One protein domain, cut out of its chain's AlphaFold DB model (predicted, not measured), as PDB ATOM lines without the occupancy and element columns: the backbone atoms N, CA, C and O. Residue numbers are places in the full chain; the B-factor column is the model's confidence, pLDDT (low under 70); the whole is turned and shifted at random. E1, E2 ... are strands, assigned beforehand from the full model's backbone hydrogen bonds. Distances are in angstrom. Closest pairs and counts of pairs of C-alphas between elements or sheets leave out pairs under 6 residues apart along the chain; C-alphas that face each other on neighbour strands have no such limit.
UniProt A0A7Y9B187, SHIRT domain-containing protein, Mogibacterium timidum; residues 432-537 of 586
ATOM      1  N   LYS A 432     197.636 179.117 182.705       90.25
ATOM      2  CA  LYS A 432     196.784 180.248 182.315       90.25
ATOM      3  C   LYS A 432     195.646 180.408 183.318       90.25
ATOM      4  O   LYS A 432     194.876 179.478 183.541       90.25
ATOM      5  N   LEU A 433     195.555 181.580 183.937       90.94
ATOM      6  CA  LEU A 433     194.429 181.978 184.777       90.94
ATOM      7  C   LEU A 433     193.502 182.863 183.950       90.94
ATOM      8  O   LEU A 433     193.934 183.878 183.401       90.94
ATOM      9  N   HIS A 434     192.231 182.488 183.877       92.00
ATOM     10  CA  HIS A 434     191.225 183.225 183.120       92.00
ATOM     11  C   HIS A 434     190.391 184.051 184.090       92.00
ATOM     12  O   HIS A 434     189.653 183.497 184.898       92.00
ATOM     13  N   VAL A 435     190.515 185.373 184.037       92.94
ATOM     14  CA  VAL A 435     189.798 186.285 184.932       92.94
ATOM     15  C   VAL A 435     188.699 186.996 184.155       92.94
ATOM     16  O   VAL A 435     188.953 187.587 183.107       92.94
ATOM     17  N   THR A 436     187.474 186.957 184.669       92.38
ATOM     18  CA  THR A 436     186.296 187.632 184.109       92.38
ATOM     19  C   THR A 436     185.734 188.646 185.099       92.38
ATOM     20  O   THR A 436     185.910 188.528 186.317       92.38
ATOM     21  N   LYS A 437     185.061 189.673 184.569       92.00
ATOM     22  CA  LYS A 437     184.409 190.714 185.368       92.00
ATOM     23  C   LYS A 437     182.910 190.741 185.096       92.00
ATOM     24  O   LYS A 437     182.498 190.941 183.953       92.00
ATOM     25  N   LYS A 438     182.115 190.636 186.163       91.25
ATOM     26  CA  LYS A 438     180.657 190.777 186.142       91.25
ATOM     27  C   LYS A 438     180.219 191.993 186.965       91.25
ATOM     28  O   LYS A 438     180.746 192.258 188.045       91.25
ATOM     29  N   TRP A 439     179.229 192.720 186.451       89.75
ATOM     30  CA  TRP A 439     178.603 193.863 187.120       89.75
ATOM     31  C   TRP A 439     177.124 193.572 187.369       89.75
ATOM     32  O   TRP A 439     176.409 193.186 186.445       89.75
ATOM     33  N   GLU A 440     176.667 193.791 188.598       89.31
ATOM     34  CA  GLU A 440     175.262 193.745 189.009       89.31
ATOM     35  C   GLU A 440     174.853 195.168 189.418       89.31
ATOM     36  O   GLU A 440     175.177 195.619 190.514       89.31
ATOM     37  N   GLY A 441     174.214 195.903 188.504       84.94
ATOM     38  CA  GLY A 441     173.938 197.341 188.635       84.94
ATOM     39  C   GLY A 441     174.690 198.166 187.586       84.94
ATOM     40  O   GLY A 441     174.941 197.690 186.472       84.94
ATOM     41  N   LYS A 442     175.061 199.404 187.925       85.50
ATOM     42  CA  LYS A 442     175.794 200.312 187.036       85.50
ATOM     43  C   LYS A 442     177.119 199.687 186.587       85.50
ATOM     44  O   LYS A 442     177.978 199.364 187.406       85.50
ATOM     45  N   LYS A 443     177.303 199.530 185.274       86.50
ATOM     46  CA  LYS A 443     178.517 198.949 184.680       86.50
ATOM     47  C   LYS A 443     179.650 199.975 184.640       86.50
ATOM     48  O   LYS A 443     179.437 201.108 184.215       86.50
ATOM     49  N   GLN A 444     180.861 199.558 185.004       88.19
ATOM     50  CA  GLN A 444     182.082 200.329 184.745       88.19
ATOM     51  C   GLN A 444     182.787 199.801 183.493       88.19
ATOM     52  O   GLN A 444     182.547 198.669 183.069       88.19
ATOM     53  N   ARG A 445     183.658 200.612 182.884       87.56
ATOM     54  CA  ARG A 445     184.425 200.203 181.691       87.56
ATOM     55  C   ARG A 445     185.552 199.228 182.027       87.56
ATOM     56  O   ARG A 445     185.849 198.338 181.235       87.56
ATOM     57  N   GLU A 446     186.169 199.412 183.186       90.00
ATOM     58  CA  GLU A 446     187.409 198.745 183.567       90.00
ATOM     59  C   GLU A 446     187.384 198.397 185.055       90.00
ATOM     60  O   GLU A 446     186.718 199.067 185.849       90.00
ATOM     61  N   ALA A 447     188.123 197.357 185.421       90.06
ATOM     62  CA  ALA A 447     188.467 197.030 186.797       90.06
ATOM     63  C   ALA A 447     189.944 196.617 186.870       90.06
ATOM     64  O   ALA A 447     190.574 196.333 185.845       90.06
ATOM     65  N   TYR A 448     190.487 196.584 188.083       92.25
ATOM     66  CA  TYR A 448     191.893 196.290 188.333       92.25
ATOM     67  C   TYR A 448     192.027 195.187 189.376       92.25
ATOM     68  O   TYR A 448     191.202 195.090 190.284       92.25
ATOM     69  N   PHE A 449     193.026 194.322 189.233       92.94
ATOM     70  CA  PHE A 449     193.239 193.235 190.180       92.94
ATOM     71  C   PHE A 449     194.706 192.830 190.320       92.94
ATOM     72  O   PHE A 449     195.518 192.998 189.411       92.94
ATOM     73  N   LEU A 450     195.026 192.229 191.460       93.06
ATOM     74  CA  LEU A 450     196.287 191.549 191.736       93.06
ATOM     75  C   LEU A 450     196.067 190.038 191.789       93.06
ATOM     76  O   LEU A 450     194.974 189.562 192.113       93.06
ATOM     77  N   VAL A 451     197.126 189.288 191.496       92.69
ATOM     78  CA  VAL A 451     197.169 187.835 191.659       92.69
ATOM     79  C   VAL A 451     198.047 187.499 192.856       92.69
ATOM     80  O   VAL A 451     199.207 187.905 192.928       92.69
ATOM     81  N   GLU A 452     197.487 186.741 193.791       91.69
ATOM     82  CA  GLU A 452     198.209 186.161 194.918       91.69
ATOM     83  C   GLU A 452     198.465 184.677 194.659       91.69
ATOM     84  O   GLU A 452     197.537 183.913 194.380       91.69
ATOM     85  N   LYS A 453     199.727 184.273 194.767       92.00
ATOM     86  CA  LYS A 453     200.173 182.885 194.794       92.00
ATOM     87  C   LYS A 453     200.242 182.421 196.240       92.00
ATOM     88  O   LYS A 453     200.827 183.095 197.084       92.00
ATOM     89  N   ILE A 454     199.663 181.261 196.508       90.62
ATOM     90  CA  ILE A 454     199.689 180.604 197.810       90.62
ATOM     91  C   ILE A 454     200.414 179.275 197.640       90.62
ATOM     92  O   ILE A 454     199.931 178.389 196.933       90.62
ATOM     93  N   LEU A 455     201.559 179.133 198.301       90.75
ATOM     94  CA  LEU A 455     202.377 177.926 198.283       90.75
ATOM     95  C   LEU A 455     202.829 177.609 199.708       90.75
ATOM     96  O   LEU A 455     203.386 178.467 200.391       90.75
ATOM     97  N   ASN A 456     202.580 176.381 200.170       88.00
ATOM     98  CA  ASN A 456     202.951 175.926 201.519       88.00
ATOM     99  C   ASN A 456     202.488 176.886 202.639       88.00
ATOM    100  O   ASN A 456     203.221 177.158 203.586       88.00
ATOM    101  N   GLY A 457     201.286 177.459 202.499       85.94
ATOM    102  CA  GLY A 457     200.709 178.415 203.453       85.94
ATOM    103  C   GLY A 457     201.276 179.841 203.393       85.94
ATOM    104  O   GLY A 457     200.754 180.724 204.070       85.94
ATOM    105  N   LYS A 458     202.301 180.106 202.571       90.88
ATOM    106  CA  LYS A 458     202.831 181.455 202.326       90.88
ATOM    107  C   LYS A 458     202.119 182.095 201.143       90.88
ATOM    108  O   LYS A 458     201.882 181.431 200.137       90.88
ATOM    109  N   THR A 459     201.789 183.379 201.272       90.44
ATOM    110  CA  THR A 459     201.107 184.161 200.230       90.44
ATOM    111  C   THR A 459     202.041 185.231 199.678       90.44
ATOM    112  O   THR A 459     202.641 185.977 200.449       90.44
ATOM    113  N   GLU A 460     202.124 185.333 198.356       92.38
ATOM    114  CA  GLU A 460     202.935 186.316 197.637       92.38
ATOM    115  C   GLU A 460     202.134 186.925 196.477       92.38
ATOM    116  O   GLU A 460     201.411 186.219 195.779       92.38
ATOM    117  N   VAL A 461     202.254 188.237 196.254       90.81
ATOM    118  CA  VAL A 461     201.667 188.898 195.079       90.81
ATOM    119  C   VAL A 461     202.650 188.786 193.918       90.81
ATOM    120  O   VAL A 461     203.774 189.266 194.027       90.81
ATOM    121  N   ILE A 462     202.221 188.193 192.801       91.38
ATOM    122  CA  ILE A 462     203.097 187.915 191.643       91.38
ATOM    123  C   ILE A 462     203.139 189.050 190.612       91.38
ATOM    124  O   ILE A 462     203.846 188.971 189.610       91.38
ATOM    125  N   ASN A 463     202.336 190.093 190.813       92.12
ATOM    126  CA  ASN A 463     202.347 191.269 189.957       92.12
ATOM    127  C   ASN A 463     203.697 191.991 190.036       92.12
ATOM    128  O   ASN A 463     204.322 192.059 191.096       92.12
ATOM    129  N   GLN A 464     204.111 192.588 188.918       88.69
ATOM    130  CA  GLN A 464     205.298 193.437 188.880       88.69
ATOM    131  C   GLN A 464     205.140 194.633 189.821       88.69
ATOM    132  O   GLN A 464     204.029 195.126 190.033       88.69
ATOM    133  N   LYS A 465     206.258 195.106 190.368       88.31
ATOM    134  CA  LYS A 465     206.314 196.359 191.120       88.31
ATOM    135  C   LYS A 465     206.785 197.490 190.216       88.31
ATOM    136  O   LYS A 465     207.603 197.266 189.327       88.31
ATOM    137  N   ASP A 466     206.275 198.689 190.452       85.50
ATOM    138  CA  ASP A 466     206.825 199.908 189.875       85.50
ATOM    139  C   ASP A 466     208.161 200.289 190.546       85.50
ATOM    140  O   ASP A 466     208.585 199.680 191.533       85.50
ATOM    141  N   GLY A 467     208.836 201.316 190.016       82.69
ATOM    142  CA  GLY A 467     210.102 201.824 190.566       82.69
ATOM    143  C   GLY A 467     210.010 202.352 192.006       82.69
ATOM    144  O   GLY A 467     211.039 202.558 192.640       82.69
ATOM    145  N   ASN A 468     208.793 202.516 192.537       83.19
ATOM    146  CA  ASN A 468     208.513 202.971 193.898       83.19
ATOM    147  C   ASN A 468     208.108 201.810 194.829       83.19
ATOM    148  O   ASN A 468     207.729 202.037 195.979       83.19
ATOM    149  N   GLY A 469     208.171 200.561 194.351       81.50
ATOM    150  CA  GLY A 469     207.876 199.357 195.128       81.50
ATOM    151  C   GLY A 469     206.388 199.012 195.265       81.50
ATOM    152  O   GLY A 469     206.065 198.054 195.975       81.50
ATOM    153  N   SER A 470     205.488 199.739 194.593       86.19
ATOM    154  CA  SER A 470     204.044 199.463 194.579       86.19
ATOM    155  C   SER A 470     203.685 198.452 193.493       86.19
ATOM    156  O   SER A 470     204.267 198.458 192.413       86.19
ATOM    157  N   TYR A 471     202.728 197.561 193.759       89.31
ATOM    158  CA  TYR A 471     202.311 196.558 192.773       89.31
ATOM    159  C   TYR A 471     201.498 197.186 191.638       89.31
ATOM    160  O   TYR A 471     200.534 197.906 191.884       89.31
ATOM    161  N   ILE A 472     201.836 196.832 190.400       91.38
ATOM    162  CA  ILE A 472     201.127 197.243 189.189       91.38
ATOM    163  C   ILE A 472     199.962 196.266 188.958       91.38
ATOM    164  O   ILE A 472     200.201 195.090 188.643       91.38
ATOM    165  N   PRO A 473     198.696 196.691 189.115       93.00
ATOM    166  CA  PRO A 473     197.564 195.792 188.964       93.00
ATOM    167  C   PRO A 473     197.285 195.455 187.498       93.00
ATOM    168  O   PRO A 473     197.482 196.261 186.587       93.00
ATOM    169  N   TYR A 474     196.754 194.256 187.264       94.06
ATOM    170  CA  TYR A 474     196.221 193.881 185.964       94.06
ATOM    171  C   TYR A 474     194.930 194.641 185.691       94.06
ATOM    172  O   TYR A 474     194.014 194.650 186.508       94.06
ATOM    173  N   LYS A 475     194.836 195.220 184.497       93.56
ATOM    174  CA  LYS A 475     193.610 195.818 183.973       93.56
ATOM    175  C   LYS A 475     192.747 194.758 183.287       93.56
ATOM    176  O   LYS A 475     193.241 194.014 182.433       93.56
ATOM    177  N   ILE A 476     191.457 194.737 183.615       93.06
ATOM    178  CA  ILE A 476     190.422 193.969 182.917       93.06
ATOM    179  C   ILE A 476     189.360 194.916 182.353       93.06
ATOM    180  O   ILE A 476     188.879 195.811 183.046       93.06
ATOM    181  N   VAL A 477     189.010 194.726 181.081       90.75
ATOM    182  CA  VAL A 477     187.976 195.506 180.388       90.75
ATOM    183  C   VAL A 477     186.659 194.743 180.462       90.75
ATOM    184  O   VAL A 477     186.618 193.535 180.238       90.75
ATOM    185  N   THR A 478     185.573 195.438 180.787       85.38
ATOM    186  CA  THR A 478     184.253 194.818 180.941       85.38
ATOM    187  C   THR A 478     183.810 194.118 179.658       85.38
ATOM    188  O   THR A 478     183.769 194.731 178.596       85.38
ATOM    189  N   GLY A 479     183.437 192.841 179.779       82.19
ATOM    190  CA  GLY A 479     183.021 191.995 178.655       82.19
ATOM    191  C   GLY A 479     184.148 191.187 178.005       82.19
ATOM    192  O   GLY A 479     183.844 190.277 177.242       82.19
ATOM    193  N   SER A 480     185.415 191.445 178.350       88.31
ATOM    194  CA  SER A 480     186.567 190.720 177.800       88.31
ATOM    195  C   SER A 480     187.357 190.019 178.912       88.31
ATOM    196  O   SER A 480     187.822 190.692 179.838       88.31
ATOM    197  N   PRO A 481     187.545 188.687 178.855       90.44
ATOM    198  CA  PRO A 481     188.360 187.982 179.835       90.44
ATOM    199  C   PRO A 481     189.824 188.430 179.754       90.44
ATOM    200  O   PRO A 481     190.357 188.694 178.675       90.44
ATOM    201  N   LYS A 482     190.496 188.475 180.904       93.38
ATOM    202  CA  LYS A 482     191.942 188.683 181.002       93.38
ATOM    203  C   LYS A 482     192.615 187.345 181.282       93.38
ATOM    204  O   LYS A 482     192.321 186.714 182.293       93.38
ATOM    205  N   VAL A 483     193.531 186.938 180.407       91.81
ATOM    206  CA  VAL A 483     194.410 185.789 180.656       91.81
ATOM    207  C   VAL A 483     195.677 186.282 181.344       91.81
ATOM    208  O   VAL A 483     196.288 187.256 180.898       91.81
ATOM    209  N   VAL A 484     196.041 185.626 182.440       91.56
ATOM    210  CA  VAL A 484     197.294 185.850 183.164       91.56
ATOM    211  C   VAL A 484     198.080 184.548 183.173       91.56
ATOM    212  O   VAL A 484     197.553 183.514 183.581       91.56
ATOM    213  N   GLU A 485     199.326 184.594 182.719       90.44
ATOM    214  CA  GLU A 485     200.236 183.451 182.764       90.44
ATOM    215  C   GLU A 485     200.994 183.451 184.088       90.44
ATOM    216  O   GLU A 485     201.551 184.466 184.508       90.44
ATOM    217  N   VAL A 486     200.964 182.312 184.770       90.00
ATOM    218  CA  VAL A 486     201.606 182.104 186.067       90.00
ATOM    219  C   VAL A 486     202.376 180.796 186.042       90.00
ATOM    220  O   VAL A 486     202.044 179.876 185.299       90.00
ATOM    221  N   GLU A 487     203.405 180.671 186.864       88.12
ATOM    222  CA  GLU A 487     204.199 179.445 186.892       88.12
ATOM    223  C   GLU A 487     203.359 178.239 187.338       88.12
ATOM    224  O   GLU A 487     202.565 178.307 188.281       88.12
ATOM    225  N   ASN A 488     203.520 177.111 186.651       85.25
ATOM    226  CA  ASN A 488     202.821 175.882 187.002       85.25
ATOM    227  C   ASN A 488     203.626 175.093 188.044       85.25
ATOM    228  O   ASN A 488     204.290 174.111 187.727       85.25
ATOM    229  N   GLU A 489     203.600 175.568 189.287       84.44
ATOM    230  CA  GLU A 489     204.290 174.926 190.406       84.44
ATOM    231  C   GLU A 489     203.357 173.967 191.158       84.44
ATOM    232  O   GLU A 489     202.203 174.290 191.455       84.44
ATOM    233  N   ASN A 490     203.857 172.771 191.478       81.38
ATOM    234  CA  ASN A 490     203.070 171.758 192.169       81.38
ATOM    235  C   ASN A 490     202.696 172.220 193.590       81.38
ATOM    236  O   ASN A 490     203.542 172.699 194.341       81.38
ATOM    237  N   GLY A 491     201.423 172.075 193.963       80.94
ATOM    238  CA  GLY A 491     200.901 172.541 195.252       80.94
ATOM    239  C   GLY A 491     200.628 174.049 195.339       80.94
ATOM    240  O   GLY A 491     200.084 174.498 196.349       80.94
ATOM    241  N   ALA A 492     200.937 174.833 194.299       87.19
ATOM    242  CA  ALA A 492     200.566 176.242 194.253       87.19
ATOM    243  C   ALA A 492     199.067 176.413 193.954       87.19
ATOM    244  O   ALA A 492     198.509 175.814 193.030       87.19
ATOM    245  N   SER A 493     198.417 177.296 194.710       88.50
ATOM    246  CA  SER A 493     197.072 177.792 194.416       88.50
ATOM    247  C   SER A 493     197.100 179.302 194.202       88.50
ATOM    248  O   SER A 493     198.034 179.983 194.620       88.50
ATOM    249  N   TYR A 494     196.091 179.821 193.507       89.69
ATOM    250  CA  TYR A 494     196.044 181.221 193.101       89.69
ATOM    251  C   TYR A 494     194.737 181.864 193.545       89.69
ATOM    252  O   TYR A 494     193.680 181.231 193.519       89.69
ATOM    253  N   ARG A 495     194.818 183.138 193.923       89.62
ATOM    254  CA  ARG A 495     193.684 183.983 194.288       89.62
ATOM    255  C   ARG A 495     193.745 185.293 193.512       89.62
ATOM    256  O   ARG A 495     194.819 185.843 193.289       89.62
ATOM    257  N   ILE A 496     192.571 185.818 193.175       91.25
ATOM    258  CA  ILE A 496     192.406 187.149 192.592       91.25
ATOM    259  C   ILE A 496     191.910 188.123 193.660       91.25
ATOM    260  O   ILE A 496     191.027 187.787 194.454       91.25
ATOM    261  N   ILE A 497     192.484 189.323 193.682       89.75
ATOM    262  CA  ILE A 497     192.080 190.416 194.570       89.75
ATOM    263  C   ILE A 497     191.816 191.651 193.731       89.75
ATOM    264  O   ILE A 497     192.723 192.139 193.067       89.75
ATOM    265  N   GLU A 498     190.597 192.177 193.786       90.56
ATOM    266  CA  GLU A 498     190.280 193.461 193.170       90.56
ATOM    267  C   GLU A 498     190.984 194.607 193.902       90.56
ATOM    268  O   GLU A 498     191.096 194.626 195.134       90.56
ATOM    269  N   THR A 499     191.458 195.567 193.117       89.12
ATOM    270  CA  THR A 499     192.159 196.763 193.575       89.12
ATOM    271  C   THR A 499     191.646 197.995 192.842       89.12
ATOM    272  O   THR A 499     190.917 197.900 191.853       89.12
ATOM    273  N   ASP A 500     192.065 199.172 193.298       84.69
ATOM    274  CA  ASP A 500     192.038 200.360 192.447       84.69
ATOM    275  C   ASP A 500     193.133 200.295 191.358       84.69
ATOM    276  O   ASP A 500     193.906 199.333 191.259       84.69
ATOM    277  N   ASN A 501     193.209 201.339 190.529       84.81
ATOM    278  CA  ASN A 501     194.214 201.457 189.469       84.81
ATOM    279  C   ASN A 501     195.651 201.677 189.983       84.81
ATOM    280  O   ASN A 501     196.579 201.656 189.178       84.81
ATOM    281  N   LYS A 502     195.838 201.876 191.292       84.00
ATOM    282  CA  LYS A 502     197.135 202.037 191.966       84.00
ATOM    283  C   LYS A 502     197.559 200.773 192.723       84.00
ATOM    284  O   LYS A 502     198.572 200.791 193.415       84.00
ATOM    285  N   GLY A 503     196.791 199.685 192.619       80.38
ATOM    286  CA  GLY A 503     197.089 198.418 193.288       80.38
ATOM    287  C   GLY A 503     196.729 198.399 194.776       80.38
ATOM    288  O   GLY A 503     197.101 197.463 195.485       80.38
ATOM    289  N   VAL A 504     195.983 199.393 195.270       81.12
ATOM    290  CA  VAL A 504     195.499 199.406 196.653       81.12
ATOM    291  C   VAL A 504     194.368 198.389 196.784       81.12
ATOM    292  O   VAL A 504     193.358 198.452 196.080       81.12
ATOM    293  N   LYS A 505     194.550 197.422 197.691       81.00
ATOM    294  CA  LYS A 505     193.582 196.346 197.936       81.00
ATOM    295  C   LYS A 505     192.263 196.904 198.464       81.00
ATOM    296  O   LYS A 505     192.253 197.749 199.359       81.00
ATOM    297  N   VAL A 506     191.159 196.348 197.976       79.44
ATOM    298  CA  VAL A 506     189.826 196.597 198.528       79.44
ATOM    299  C   VAL A 506     189.765 196.127 199.986       79.44
ATOM    300  O   VAL A 506     189.956 194.941 200.268       79.44
ATOM    301  N   LYS A 507     189.491 197.052 200.912       67.44
ATOM    302  CA  LYS A 507     189.188 196.743 202.316       67.44
ATOM    303  C   LYS A 507     187.694 196.428 202.450       67.44
ATOM    304  O   LYS A 507     186.878 196.953 201.703       67.44
ATOM    305  N   ASP A 508     187.356 195.493 203.334       69.31
ATOM    306  CA  ASP A 508     185.970 195.150 203.699       69.31
ATOM    307  C   ASP A 508     185.059 194.664 202.558       69.31
ATOM    308  O   ASP A 508     183.839 194.673 202.680       69.31
ATOM    309  N   LYS A 509     185.645 194.167 201.457       78.44
ATOM    310  CA  LYS A 509     184.918 193.711 200.255       78.44
ATOM    311  C   LYS A 509     184.039 194.801 199.627       78.44
ATOM    312  O   LYS A 509     183.081 194.472 198.937       78.44
ATOM    313  N   GLU A 510     184.367 196.078 199.809       84.25
ATOM    314  CA  GLU A 510     183.640 197.188 199.192       84.25
ATOM    315  C   GLU A 510     184.579 198.121 198.427       84.25
ATOM    316  O   GLU A 510     185.575 198.599 198.964       84.25
ATOM    317  N   ILE A 511     184.250 198.435 197.174       83.81
ATOM    318  CA  ILE A 511     185.035 199.356 196.346       83.81
ATOM    319  C   ILE A 511     184.166 200.505 195.848       83.81
ATOM    320  O   ILE A 511     183.020 200.304 195.447       83.81
ATOM    321  N   THR A 512     184.710 201.722 195.859       82.31
ATOM    322  CA  THR A 512     184.061 202.881 195.236       82.31
ATOM    323  C   THR A 512     184.745 203.186 193.915       82.31
ATOM    324  O   THR A 512     185.928 203.512 193.884       82.31
ATOM    325  N   LEU A 513     183.994 203.089 192.822       78.06
ATOM    326  CA  LEU A 513     184.477 203.340 191.468       78.06
ATOM    327  C   LEU A 513     183.597 204.407 190.823       78.06
ATOM    328  O   LEU A 513     182.378 204.248 190.759       78.06
ATOM    329  N   ASN A 514     184.206 205.503 190.359       79.75
ATOM    330  CA  ASN A 514     183.502 206.630 189.730       79.75
ATOM    331  C   ASN A 514     182.272 207.103 190.540       79.75
ATOM    332  O   ASN A 514     181.179 207.276 189.998       79.75
ATOM    333  N   GLY A 515     182.441 207.235 191.862       79.69
ATOM    334  CA  GLY A 515     181.400 207.685 192.795       79.69
ATOM    335  C   GLY A 515     180.305 206.659 193.115       79.69
ATOM    336  O   GLY A 515     179.372 206.986 193.836       79.69
ATOM    337  N   THR A 516     180.391 205.430 192.595       81.75
ATOM    338  CA  THR A 516     179.428 204.349 192.867       81.75
ATOM    339  C   THR A 516     180.070 203.299 193.770       81.75
ATOM    340  O   THR A 516     181.180 202.844 193.487       81.75
ATOM    341  N   LYS A 517     179.396 202.929 194.863       86.19
ATOM    342  CA  LYS A 517     179.880 201.938 195.832       86.19
ATOM    343  C   LYS A 517     179.402 200.539 195.438       86.19
ATOM    344  O   LYS A 517     178.226 200.353 195.133       86.19
ATOM    345  N   TYR A 518     180.301 199.563 195.465       86.00
ATOM    346  CA  TYR A 518     180.015 198.174 195.113       86.00
ATOM    347  C   TYR A 518     180.474 197.221 196.207       86.00
ATOM    348  O   TYR A 518     181.571 197.382 196.734       86.00
ATOM    349  N   ALA A 519     179.685 196.182 196.467       87.38
ATOM    350  CA  ALA A 519     180.133 194.990 197.170       87.38
ATOM    351  C   ALA A 519     180.852 194.056 196.181       87.38
ATOM    352  O   ALA A 519     180.314 193.745 195.114       87.38
ATOM    353  N   VAL A 520     182.053 193.609 196.539       88.62
ATOM    354  CA  VAL A 520     182.934 192.755 195.737       88.62
ATOM    355  C   VAL A 520     182.834 191.310 196.216       88.62
ATOM    356  O   VAL A 520     183.045 191.003 197.392       88.62
ATOM    357  N   SER A 521     182.571 190.391 195.293       86.88
ATOM    358  CA  SER A 521     182.637 188.953 195.542       86.88
ATOM    359  C   SER A 521     183.470 188.236 194.481       86.88
ATOM    360  O   SER A 521     183.687 188.745 193.381       86.88
ATOM    361  N   TYR A 522     183.974 187.055 194.837       88.25
ATOM    362  CA  TYR A 522     184.858 186.253 193.994       88.25
ATOM    363  C   TYR A 522     184.296 184.849 193.867       88.25
ATOM    364  O   TYR A 522     183.888 184.250 194.865       88.25
ATOM    365  N   LYS A 523     184.334 184.303 192.656       87.38
ATOM    366  CA  LYS A 523     183.989 182.912 192.393       87.38
ATOM    367  C   LYS A 523     185.127 182.237 191.641       87.38
ATOM    368  O   LYS A 523     185.618 182.767 190.648       87.38
ATOM    369  N   LEU A 524     185.553 181.086 192.152       86.12
ATOM    370  CA  LEU A 524     186.528 180.212 191.508       86.12
ATOM    371  C   LEU A 524     185.776 179.054 190.855       86.12
ATOM    372  O   LEU A 524     185.076 178.301 191.533       86.12
ATOM    373  N   TYR A 525     185.931 178.921 189.547       81.94
ATOM    374  CA  TYR A 525     185.441 177.790 188.774       81.94
ATOM    375  C   TYR A 525     186.549 176.734 188.619       81.94
ATOM    376  O   TYR A 525     187.740 176.996 188.826       81.94
ATOM    377  N   LYS A 526     186.163 175.494 188.286       73.06
ATOM    378  CA  LYS A 526     187.133 174.421 188.015       73.06
ATOM    379  C   LYS A 526     188.033 174.836 186.842       73.06
ATOM    380  O   LYS A 526     187.550 175.412 185.882       73.06
ATOM    381  N   GLY A 527     189.329 174.532 186.923       68.62
ATOM    382  CA  GLY A 527     190.282 174.820 185.841       68.62
ATOM    383  C   GLY A 527     191.044 176.148 185.947       68.62
ATOM    384  O   GLY A 527     191.853 176.430 185.075       68.62
ATOM    385  N   GLY A 528     190.881 176.932 187.024       77.69
ATOM    386  CA  GLY A 528     191.622 178.198 187.198       77.69
ATOM    387  C   GLY A 528     190.937 179.416 186.571       77.69
ATOM    388  O   GLY A 528     191.587 180.416 186.265       77.69
ATOM    389  N   GLU A 529     189.624 179.321 186.393       88.19
ATOM    390  CA  GLU A 529     188.748 180.410 185.981       88.19
ATOM    391  C   GLU A 529     188.251 181.187 187.206       88.19
ATOM    392  O   GLU A 529     187.694 180.619 188.147       88.19
ATOM    393  N   PHE A 530     188.436 182.502 187.194       90.56
ATOM    394  CA  PHE A 530     188.037 183.410 188.260       90.56
ATOM    395  C   PHE A 530     187.025 184.422 187.736       90.56
ATOM    396  O   PHE A 530     187.208 185.016 186.675       90.56
ATOM    397  N   GLU A 531     185.985 184.680 188.516       90.06
ATOM    398  CA  GLU A 531     185.013 185.735 188.253       90.06
ATOM    399  C   GLU A 531     184.988 186.702 189.432       90.06
ATOM    400  O   GLU A 531     184.760 186.305 190.578       90.06
ATOM    401  N   ILE A 532     185.226 187.979 189.140       90.12
ATOM    402  CA  ILE A 532     185.048 189.072 190.093       90.12
ATOM    403  C   ILE A 532     183.675 189.693 189.827       90.12
ATOM    404  O   ILE A 532     183.420 190.177 188.721       90.12
ATOM    405  N   THR A 533     182.801 189.714 190.832       90.62
ATOM    406  CA  THR A 533     181.457 190.297 190.730       90.62
ATOM    407  C   THR A 533     181.336 191.533 191.606       90.62
ATOM    408  O   THR A 533     181.545 191.453 192.815       90.62
ATOM    409  N   ASN A 534     180.931 192.653 191.002       90.12
ATOM    410  CA  ASN A 534     180.619 193.889 191.720       90.12
ATOM    411  C   ASN A 534     179.119 194.134 191.705       90.12
ATOM    412  O   ASN A 534     178.541 194.338 190.636       90.12
ATOM    413  N   ARG A 535     178.507 194.152 192.890       89.38
ATOM    414  CA  ARG A 535     177.094 194.480 193.086       89.38
ATOM    415  C   ARG A 535     176.956 195.892 193.624       89.38
ATOM    416  O   ARG A 535     177.509 196.195 194.674       89.38
ATOM    417  N   GLU A 536     176.240 196.742 192.901       88.50
ATOM    418  CA  GLU A 536     175.974 198.118 193.312       88.50
ATOM    419  C   GLU A 536     175.233 198.140 194.653       88.50
ATOM    420  O   GLU A 536     174.228 197.452 194.840       88.50
ATOM    421  N   ILE A 537     175.750 198.926 195.595       85.50
ATOM    422  CA  ILE A 537     175.120 199.147 196.893       85.50
ATOM    423  C   ILE A 537     174.200 200.352 196.734       85.50
ATOM    424  O   ILE A 537     174.637 201.502 196.784       85.50
TER     425      ILE A 537
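What this domain is: This is residues 432 to 537 of the 586 residues of the protein "SHIRT domain-containing protein" of Mogibacterium timidum (UniProt A0A7Y9B187). A five-strand sheet, E5, E1, E9, E8 and E7, curls like part of a barrel over a smaller sheet built round E2, with E6 on one side of E2 and E3 and E4 on the other; the two sheets are only partly face to face, and the wall they make is not closed between E6 and E7. Residues 462 to 473 form a long loop leading from E3 to E4. The printed part has 106 residues with nine named strands, E1 to E9 in order, and no named helix: the class is all strand. The larger sheet, in the order E5 E1 E9 E8 E7, is mixed; the smaller, branched one is antiparallel. The whole is compact, with a radius of gyration of the C-alphas of 13.7 A and spans of 40 by 36 by 24 A.

Where its parts are: Find C-alpha 432 at (196.784, 180.248, 182.315); from there E1 runs 26.3 A to residue 440. E2, residues 446 to 455, runs 29.6 A, and E3 follows at residues 458 to 461. Next come E4, residues 474 to 477, and E5, residues 482 to 486. Find C-alpha 493 at (197.072, 177.792, 194.416), where E6 begins its 19.6 A to residue 499. E7 is residues 510 to 513, E8 residues 516 to 525 over 27.5 A, and E9 residues 529 to 536 over 23.0 A, ending at C-alpha 536 at (175.974, 198.118, 193.312).

How they stand to each other: Begin at E1, which is parallel to E9 at 18 degrees; look for N 436 and O 530, 2.8 A apart. E5, an edge strand, is antiparallel to E1, with N 433 and O 484 at 2.8 A. E7, E8 and E9 form a meander, each strand the antiparallel neighbour of the one before; check N 511 and O 518 at 2.9 A and N 521 and O 533 at 2.9 A. In the branched sheet, the pairing of E2 is staggered: E4 is beside residues 446 to 449, with N 447 and O 476 at 2.9 A, and E3 beside residues 451 to 455 on the same side, with N 453 and O 460 at 2.8 A. E6 is on the other side, with N 450 and O 497 at 2.8 A. Between the sheets, the closest C-alphas of E4 and E5 are those of Ile 476 and Lys 482, 5.8 A apart, and those of E6 and E9 are Ile 496 and Phe 530, 7.2 A apart. E6 and E7 are only just apart, at 8.1 A.

The domain as a whole: The two C-alphas farthest apart, those of Asn 490 and Gly 515, are 42.0 A apart. The printed part has no cut. The link from E3 to E4, 12 residues, is long. The mean pLDDT of the printed part is 87.1; look for values under 70 at residues 507 to 508 and residue 527.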